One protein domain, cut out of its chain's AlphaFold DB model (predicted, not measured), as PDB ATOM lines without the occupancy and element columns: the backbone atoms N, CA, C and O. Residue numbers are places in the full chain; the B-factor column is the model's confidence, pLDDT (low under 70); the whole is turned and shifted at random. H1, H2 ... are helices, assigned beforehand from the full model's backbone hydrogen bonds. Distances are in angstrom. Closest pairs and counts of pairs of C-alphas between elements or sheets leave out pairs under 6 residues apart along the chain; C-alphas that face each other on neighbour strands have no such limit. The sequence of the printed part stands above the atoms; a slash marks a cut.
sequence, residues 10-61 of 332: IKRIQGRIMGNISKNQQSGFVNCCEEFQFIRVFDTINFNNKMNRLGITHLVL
ATOM      1  N   ILE A  10     -50.083 -55.606 -46.457       71.94
ATOM      2  CA  ILE A  10     -50.580 -54.229 -46.611       71.94
ATOM      3  C   ILE A  10     -49.462 -53.217 -46.346       71.94
ATOM      4  O   ILE A  10     -49.229 -52.335 -47.173       71.94
ATOM      5  N   LYS A  11     -48.712 -53.376 -45.247       71.19
ATOM      6  CA  LYS A  11     -47.571 -52.502 -44.926       71.19
ATOM      7  C   LYS A  11     -46.498 -52.522 -46.016       71.19
ATOM      8  O   LYS A  11     -45.977 -51.469 -46.380       71.19
ATOM      9  N   ARG A  12     -46.188 -53.696 -46.582       75.19
ATOM     10  CA  ARG A  12     -45.239 -53.824 -47.701       75.19
ATOM     11  C   ARG A  12     -45.733 -53.132 -48.971       75.19
ATOM     12  O   ARG A  12     -44.946 -52.455 -49.629       75.19
ATOM     13  N   ILE A  13     -47.017 -53.267 -49.305       75.69
ATOM     14  CA  ILE A  13     -47.624 -52.589 -50.460       75.69
ATOM     15  C   ILE A  13     -47.579 -51.071 -50.264       75.69
ATOM     16  O   ILE A  13     -47.122 -50.357 -51.154       75.69
ATOM     17  N   GLN A  14     -47.967 -50.578 -49.086       70.31
ATOM     18  CA  GLN A  14     -47.917 -49.154 -48.750       70.31
ATOM     19  C   GLN A  14     -46.488 -48.601 -48.830       70.31
ATOM     20  O   GLN A  14     -46.263 -47.574 -49.470       70.31
ATOM     21  N   GLY A  15     -45.510 -49.312 -48.260       70.94
ATOM     22  CA  GLY A  15     -44.095 -48.947 -48.343       70.94
ATOM     23  C   GLY A  15     -43.574 -48.913 -49.781       70.94
ATOM     24  O   GLY A  15     -42.819 -48.012 -50.141       70.94
ATOM     25  N   ARG A  16     -44.026 -49.834 -50.643       75.50
ATOM     26  CA  ARG A  16     -43.678 -49.834 -52.072       75.50
ATOM     27  C   ARG A  16     -44.289 -48.647 -52.817       75.50
ATOM     28  O   ARG A  16     -43.601 -48.048 -53.637       75.50
ATOM     29  N   ILE A  17     -45.544 -48.292 -52.536       73.88
ATOM     30  CA  ILE A  17     -46.214 -47.131 -53.147       73.88
ATOM     31  C   ILE A  17     -45.483 -45.842 -52.756       73.88
ATOM     32  O   ILE A  17     -45.047 -45.100 -53.634       73.88
ATOM     33  N   MET A  18     -45.286 -45.614 -51.456       72.19
ATOM     34  CA  MET A  18     -44.612 -44.411 -50.954       72.19
ATOM     35  C   MET A  18     -43.152 -44.343 -51.413       72.19
ATOM     36  O   MET A  18     -42.696 -43.295 -51.861       72.19
ATOM     37  N   GLY A  19     -42.440 -45.474 -51.382       66.62
ATOM     38  CA  GLY A  19     -41.054 -45.571 -51.841       66.62
ATOM     39  C   GLY A  19     -40.884 -45.363 -53.347       66.62
ATOM     40  O   GLY A  19     -39.869 -44.833 -53.781       66.62
ATOM     41  N   ASN A  20     -41.867 -45.751 -54.165       68.50
ATOM     42  CA  ASN A  20     -41.842 -45.454 -55.598       68.50
ATOM     43  C   ASN A  20     -42.103 -43.967 -55.871       68.50
ATOM     44  O   ASN A  20     -41.497 -43.408 -56.780       68.50
ATOM     45  N   ILE A  21     -42.973 -43.319 -55.090       67.12
ATOM     46  CA  ILE A  21     -43.250 -41.881 -55.223       67.12
ATOM     47  C   ILE A  21     -42.011 -41.061 -54.852       67.12
ATOM     48  O   ILE A  21     -41.617 -40.190 -55.626       67.12
ATOM     49  N   SER A  22     -41.355 -41.383 -53.733       65.25
ATOM     50  CA  SER A  22     -40.139 -40.683 -53.302       65.25
ATOM     51  C   SER A  22     -38.954 -40.892 -54.251       65.25
ATOM     52  O   SER A  22     -38.140 -39.990 -54.406       65.25
ATOM     53  N   LYS A  23     -38.862 -42.052 -54.917       64.31
ATOM     54  CA  LYS A  23     -37.816 -42.334 -55.916       64.31
ATOM     55  C   LYS A  23     -38.073 -41.691 -57.281       64.31
ATOM     56  O   LYS A  23     -37.114 -41.334 -57.957       64.31
ATOM     57  N   ASN A  24     -39.335 -41.576 -57.700       58.03
ATOM     58  CA  ASN A  24     -39.694 -41.060 -59.026       58.03
ATOM     59  C   ASN A  24     -39.819 -39.527 -59.075       58.03
ATOM     60  O   ASN A  24     -39.754 -38.957 -60.162       58.03
ATOM     61  N   GLN A  25     -40.001 -38.851 -57.937       55.62
ATOM     62  CA  GLN A  25     -39.944 -37.390 -57.860       55.62
ATOM     63  C   GLN A  25     -38.521 -36.946 -57.486       55.62
ATOM     64  O   GLN A  25     -38.016 -37.290 -56.421       55.62
ATOM     65  N   GLN A  26     -37.866 -36.183 -58.367       48.88
ATOM     66  CA  GLN A  26     -36.556 -35.568 -58.124       48.88
ATOM     67  C   GLN A  26     -36.583 -34.768 -56.811       48.88
ATOM     68  O   GLN A  26     -37.264 -33.752 -56.759       48.88
ATOM     69  N   SER A  27     -35.869 -35.213 -55.766       56.78
ATOM     70  CA  SER A  27     -35.422 -34.436 -54.581       56.78
ATOM     71  C   SER A  27     -36.437 -33.563 -53.807       56.78
ATOM     72  O   SER A  27     -36.034 -32.874 -52.877       56.78
ATOM     73  N   GLY A  28     -37.727 -33.574 -54.146       63.66
ATOM     74  CA  GLY A  28     -38.701 -32.573 -53.697       63.66
ATOM     75  C   GLY A  28     -40.017 -33.147 -53.176       63.66
ATOM     76  O   GLY A  28     -40.959 -32.388 -52.985       63.66
ATOM     77  N   PHE A  29     -40.108 -34.464 -52.962       78.50
ATOM     78  CA  PHE A  29     -41.247 -35.071 -52.271       78.50
ATOM     79  C   PHE A  29     -40.943 -35.214 -50.782       78.50
ATOM     80  O   PHE A  29     -40.188 -36.098 -50.375       78.50
ATOM     81  N   VAL A  30     -41.572 -34.373 -49.968       84.38
ATOM     82  CA  VAL A  30     -41.518 -34.442 -48.510       84.38
ATOM     83  C   VAL A  30     -42.826 -35.021 -47.982       84.38
ATOM     84  O   VAL A  30     -43.915 -34.536 -48.301       84.38
ATOM     85  N   ASN A  31     -42.728 -36.075 -47.174       85.88
ATOM     86  CA  ASN A  31     -43.879 -36.703 -46.539       85.88
ATOM     87  C   ASN A  31     -44.206 -35.994 -45.218       85.88
ATOM     88  O   ASN A  31     -43.758 -36.413 -44.158       85.88
ATOM     89  N   CYS A  32     -45.004 -34.926 -45.260       85.62
ATOM     90  CA  CYS A  32     -45.368 -34.182 -44.051       85.62
ATOM     91  C   CYS A  32     -46.503 -34.830 -43.231       85.62
ATOM     92  O   CYS A  32     -46.915 -34.301 -42.202       85.62
ATOM     93  N   CYS A  33     -46.998 -35.996 -43.650       86.00
ATOM     94  CA  CYS A  33     -48.060 -36.768 -42.997       86.00
ATOM     95  C   CYS A  33     -47.562 -38.093 -42.389       86.00
ATOM     96  O   CYS A  33     -48.336 -39.041 -42.275       86.00
ATOM     97  N   GLU A  34     -46.282 -38.207 -42.020       83.88
ATOM     98  CA  GLU A  34     -45.757 -39.445 -41.418       83.88
ATOM     99  C   GLU A  34     -46.505 -39.840 -40.143       83.88
ATOM    100  O   GLU A  34     -46.970 -40.979 -40.035       83.88
ATOM    101  N   GLU A  35     -46.687 -38.887 -39.229       87.31
ATOM    102  CA  GLU A  35     -47.367 -39.103 -37.947       87.31
ATOM    103  C   GLU A  35     -48.883 -38.881 -38.014       87.31
ATOM    104  O   GLU A  35     -49.649 -39.583 -37.353       87.31
ATOM    105  N   PHE A  36     -49.322 -37.927 -38.839       89.50
ATOM    106  CA  PHE A  36     -50.722 -37.527 -38.981       89.50
ATOM    107  C   PHE A  36     -51.242 -37.979 -40.340       89.50
ATOM    108  O   PHE A  36     -51.020 -37.327 -41.362       89.50
ATOM    109  N   GLN A  37     -51.931 -39.118 -40.348       87.25
ATOM    110  CA  GLN A  37     -52.348 -39.793 -41.572       87.25
ATOM    111  C   GLN A  37     -53.843 -39.626 -41.821       87.25
ATOM    112  O   GLN A  37     -54.652 -39.536 -40.899       87.25
ATOM    113  N   PHE A  38     -54.214 -39.601 -43.097       88.69
ATOM    114  CA  PHE A  38     -55.604 -39.739 -43.512       88.69
ATOM    115  C   PHE A  38     -56.009 -41.216 -43.500       88.69
ATOM    116  O   PHE A  38     -55.163 -42.100 -43.641       88.69
ATOM    117  N   ILE A  39     -57.316 -41.485 -43.413       85.75
ATOM    118  CA  ILE A  39     -57.857 -42.855 -43.489       85.75
ATOM    119  C   ILE A  39     -57.405 -43.554 -44.778       85.75
ATOM    120  O   ILE A  39     -57.063 -44.737 -44.771       85.75
ATOM    121  N   ARG A  40     -57.397 -42.827 -45.903       85.06
ATOM    122  CA  ARG A  40     -56.971 -43.355 -47.203       85.06
ATOM    123  C   ARG A  40     -55.562 -42.879 -47.527       85.06
ATOM    124  O   ARG A  40     -55.294 -41.682 -47.564       85.06
ATOM    125  N   VAL A  41     -54.696 -43.816 -47.911       83.44
ATOM    126  CA  VAL A  41     -53.317 -43.520 -48.346       83.44
ATOM    127  C   VAL A  41     -53.286 -42.541 -49.530       83.44
ATOM    128  O   VAL A  41     -52.415 -41.677 -49.591       83.44
ATOM    129  N   PHE A  42     -54.254 -42.621 -50.450       85.38
ATOM    130  CA  PHE A  42     -54.361 -41.675 -51.566       85.38
ATOM    131  C   PHE A  42     -54.615 -40.233 -51.120       85.38
ATOM    132  O   PHE A  42     -54.083 -39.319 -51.745       85.38
ATOM    133  N   ASP A  43     -55.379 -40.019 -50.046       87.69
ATOM    134  CA  ASP A  43     -55.615 -38.675 -49.514       87.69
ATOM    135  C   ASP A  43     -54.323 -38.104 -48.913       87.69
ATOM    136  O   ASP A  43     -53.980 -36.958 -49.198       87.69
ATOM    137  N   THR A  44     -53.544 -38.932 -48.208       88.19
ATOM    138  CA  THR A  44     -52.197 -38.577 -47.733       88.19
ATOM    139  C   THR A  44     -51.265 -38.193 -48.884       88.19
ATOM    140  O   THR A  44     -50.612 -37.153 -48.840       88.19
ATOM    141  N   ILE A  45     -51.222 -38.998 -49.951       86.62
ATOM    142  CA  ILE A  45     -50.397 -38.713 -51.136       86.62
ATOM    143  C   ILE A  45     -50.831 -37.401 -51.798       86.62
ATOM    144  O   ILE A  45     -49.986 -36.593 -52.186       86.62
ATOM    145  N   ASN A  46     -52.139 -37.179 -51.938       88.06
ATOM    146  CA  ASN A  46     -52.674 -35.968 -52.544       88.06
ATOM    147  C   ASN A  46     -52.332 -34.720 -51.716       88.06
ATOM    148  O   ASN A  46     -51.871 -33.726 -52.273       88.06
ATOM    149  N   PHE A  47     -52.494 -34.792 -50.393       90.19
ATOM    150  CA  PHE A  47     -52.136 -33.713 -49.477       90.19
ATOM    151  C   PHE A  47     -50.638 -33.387 -49.542       90.19
ATOM    152  O   PHE A  47     -50.274 -32.238 -49.782       90.19
ATOM    153  N   ASN A  48     -49.767 -34.398 -49.441       89.25
ATOM    154  CA  ASN A  48     -48.322 -34.204 -49.566       89.25
ATOM    155  C   ASN A  48     -47.966 -33.556 -50.911       89.25
ATOM    156  O   ASN A  48     -47.234 -32.572 -50.947       89.25
ATOM    157  N   ASN A  49     -48.507 -34.051 -52.028       88.31
ATOM    158  CA  ASN A  49     -48.250 -33.453 -53.341       88.31
ATOM    159  C   ASN A  49     -48.715 -31.990 -53.419       88.31
ATOM    160  O   ASN A  49     -48.019 -31.174 -54.019       88.31
ATOM    161  N   LYS A  50     -49.864 -31.647 -52.818       90.19
ATOM    162  CA  LYS A  50     -50.360 -30.264 -52.728       90.19
ATOM    163  C   LYS A  50     -49.357 -29.378 -51.985       90.19
ATOM    164  O   LYS A  50     -48.941 -28.365 -52.538       90.19
ATOM    165  N   MET A  51     -48.907 -29.792 -50.801       90.56
ATOM    166  CA  MET A  51     -47.956 -29.017 -49.989       90.56
ATOM    167  C   MET A  51     -46.585 -28.864 -50.651       90.56
ATOM    168  O   MET A  51     -46.035 -27.764 -50.672       90.56
ATOM    169  N   ASN A  52     -46.059 -29.936 -51.253       89.00
ATOM    170  CA  ASN A  52     -44.782 -29.898 -51.972       89.00
ATOM    171  C   ASN A  52     -44.843 -28.971 -53.194       89.00
ATOM    172  O   ASN A  52     -43.954 -28.148 -53.378       89.00
ATOM    173  N   ARG A  53     -45.910 -29.046 -54.005       88.38
ATOM    174  CA  ARG A  53     -46.091 -28.164 -55.177       88.38
ATOM    175  C   ARG A  53     -46.184 -26.690 -54.802       88.38
ATOM    176  O   ARG A  53     -45.742 -25.844 -55.569       88.38
ATOM    177  N   LEU A  54     -46.786 -26.402 -53.652       89.19
ATOM    178  CA  LEU A  54     -46.901 -25.050 -53.121       89.19
ATOM    179  C   LEU A  54     -45.611 -24.572 -52.431       89.19
ATOM    180  O   LEU A  54     -45.502 -23.388 -52.140       89.19
ATOM    181  N   GLY A  55     -44.637 -25.454 -52.173       89.00
ATOM    182  CA  GLY A  55     -43.391 -25.104 -51.478       89.00
ATOM    183  C   GLY A  55     -43.569 -24.789 -49.987       89.00
ATOM    184  O   GLY A  55     -42.712 -24.149 -49.385       89.00
ATOM    185  N   ILE A  56     -44.672 -25.234 -49.380       90.50
ATOM    186  CA  ILE A  56     -45.095 -24.859 -48.015       90.50
ATOM    187  C   ILE A  56     -45.015 -26.014 -47.015       90.50
ATOM    188  O   ILE A  56     -45.697 -26.027 -45.997       90.50
ATOM    189  N   THR A  57     -44.197 -27.024 -47.294       89.62
ATOM    190  CA  THR A  57     -44.030 -28.181 -46.399       89.62
ATOM    191  C   THR A  57     -43.491 -27.793 -45.024       89.62
ATOM    192  O   THR A  57     -43.827 -28.456 -44.047       89.62
ATOM    193  N   HIS A  58     -42.725 -26.700 -44.936       88.44
ATOM    194  CA  HIS A  58     -42.253 -26.126 -43.674       88.44
ATOM    195  C   HIS A  58     -43.414 -25.729 -42.753       88.44
ATOM    196  O   HIS A  58     -43.355 -26.048 -41.574       88.44
ATOM    197  N   LEU A  59     -44.526 -25.200 -43.290       88.81
ATOM    198  CA  LEU A  59     -45.721 -24.867 -42.498       88.81
ATOM    199  C   LEU A  59     -46.329 -26.071 -41.774       88.81
ATOM    200  O   LEU A  59     -47.216 -25.879 -40.958       88.81
ATOM    201  N   VAL A  60     -45.937 -27.297 -42.125       86.56
ATOM    202  CA  VAL A  60     -46.467 -28.546 -41.563       86.56
ATOM    203  C   VAL A  60     -45.453 -29.250 -40.660       86.56
ATOM    204  O   VAL A  60     -45.838 -30.078 -39.839       86.56
ATOM    205  N   LEU A  61     -44.163 -28.997 -40.875       86.81
ATOM    206  CA  LEU A  61     -43.058 -29.722 -40.240       86.81
ATOM    207  C   LEU A  61     -42.342 -28.909 -39.166       86.81
ATOM    208  O   LEU A  61     -41.640 -29.492 -38.348       86.81
TER     209      LEU A  61
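AT A GLANCE: This is residues 10 to 61 of the 332 residues of a protein of bacterium (UniProt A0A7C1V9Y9). Two helices, H1 and H2, run the same way at a shallow tilt, with H2 set further along than H1, and a long link, residues 25 to 40, loops from the end of H1 back across H2 to reach its start. At the far end of H2 a tight turn leads into the small helix H3, which folds back; the helices are loosely assembled, with no two of them clearly touching. The printed part has 52 residues with three named helices, H1, H2 and H3 in that order along the chain, and no named strand; the class is all helix. The whole is compact, with a radius of gyration of the C-alphas of 10.7 A, and the C-alphas span 30 by 24 by 15 A.

HOW THE PARTS SIT: H1, residues 10 to 24, and H2, residues 41 to 54, are close but not clearly touching, with 1 pair of C-alphas within 8 A. Their closest C-alphas, those of Gln 14 and Val 41, are 7.8 A apart. Their lines stand at a shallow tilt of 21 degrees, and they run the same way. Their centres are 14.4 A apart. H3, residues 58 to 61, and H2 are near each other, with no pair of C-alphas within 8 A but 5 pairs within 10 A. H1 and H3 are apart. In H1 and H2 every O i to N i+4 pair is within hydrogen-bond range; H3, with 4 residues, is too short for such a pair, and its 1 pair of O i and N i+3 is within range.

IN THESE COORDINATES: H1 runs from Ile 10, with its C-alpha at (-50.580, -54.229, -46.611), to Asn 24, and is 21.1 A long from first to last C-alpha. H2 runs from Val 41, with its C-alpha at (-53.317, -43.520, -48.346), to Leu 54, and is 20.1 A long. H3 runs from His 58 to Leu 61, where the C-alpha is at (-43.058, -29.722, -40.240), and is 5.0 A long.

THE WHOLE: The two C-alphas farthest apart, those of Ile 10 and Gly 55, are 30.4 A apart. The first and last printed C-alphas, those of Ile 10 and Leu 61, are 26.4 A apart. The printed part has no cut. The link from H1 to H2, with 16 residues, is long, and its C-alphas lie 4 to 14 A from the mean of the C-alphas. The link from H2 to H3, with 3 residues, is tight. The mean pLDDT of the printed part is 79.9, and residues 19 to 28 are under 70, of which 19 to 24 belong to H1.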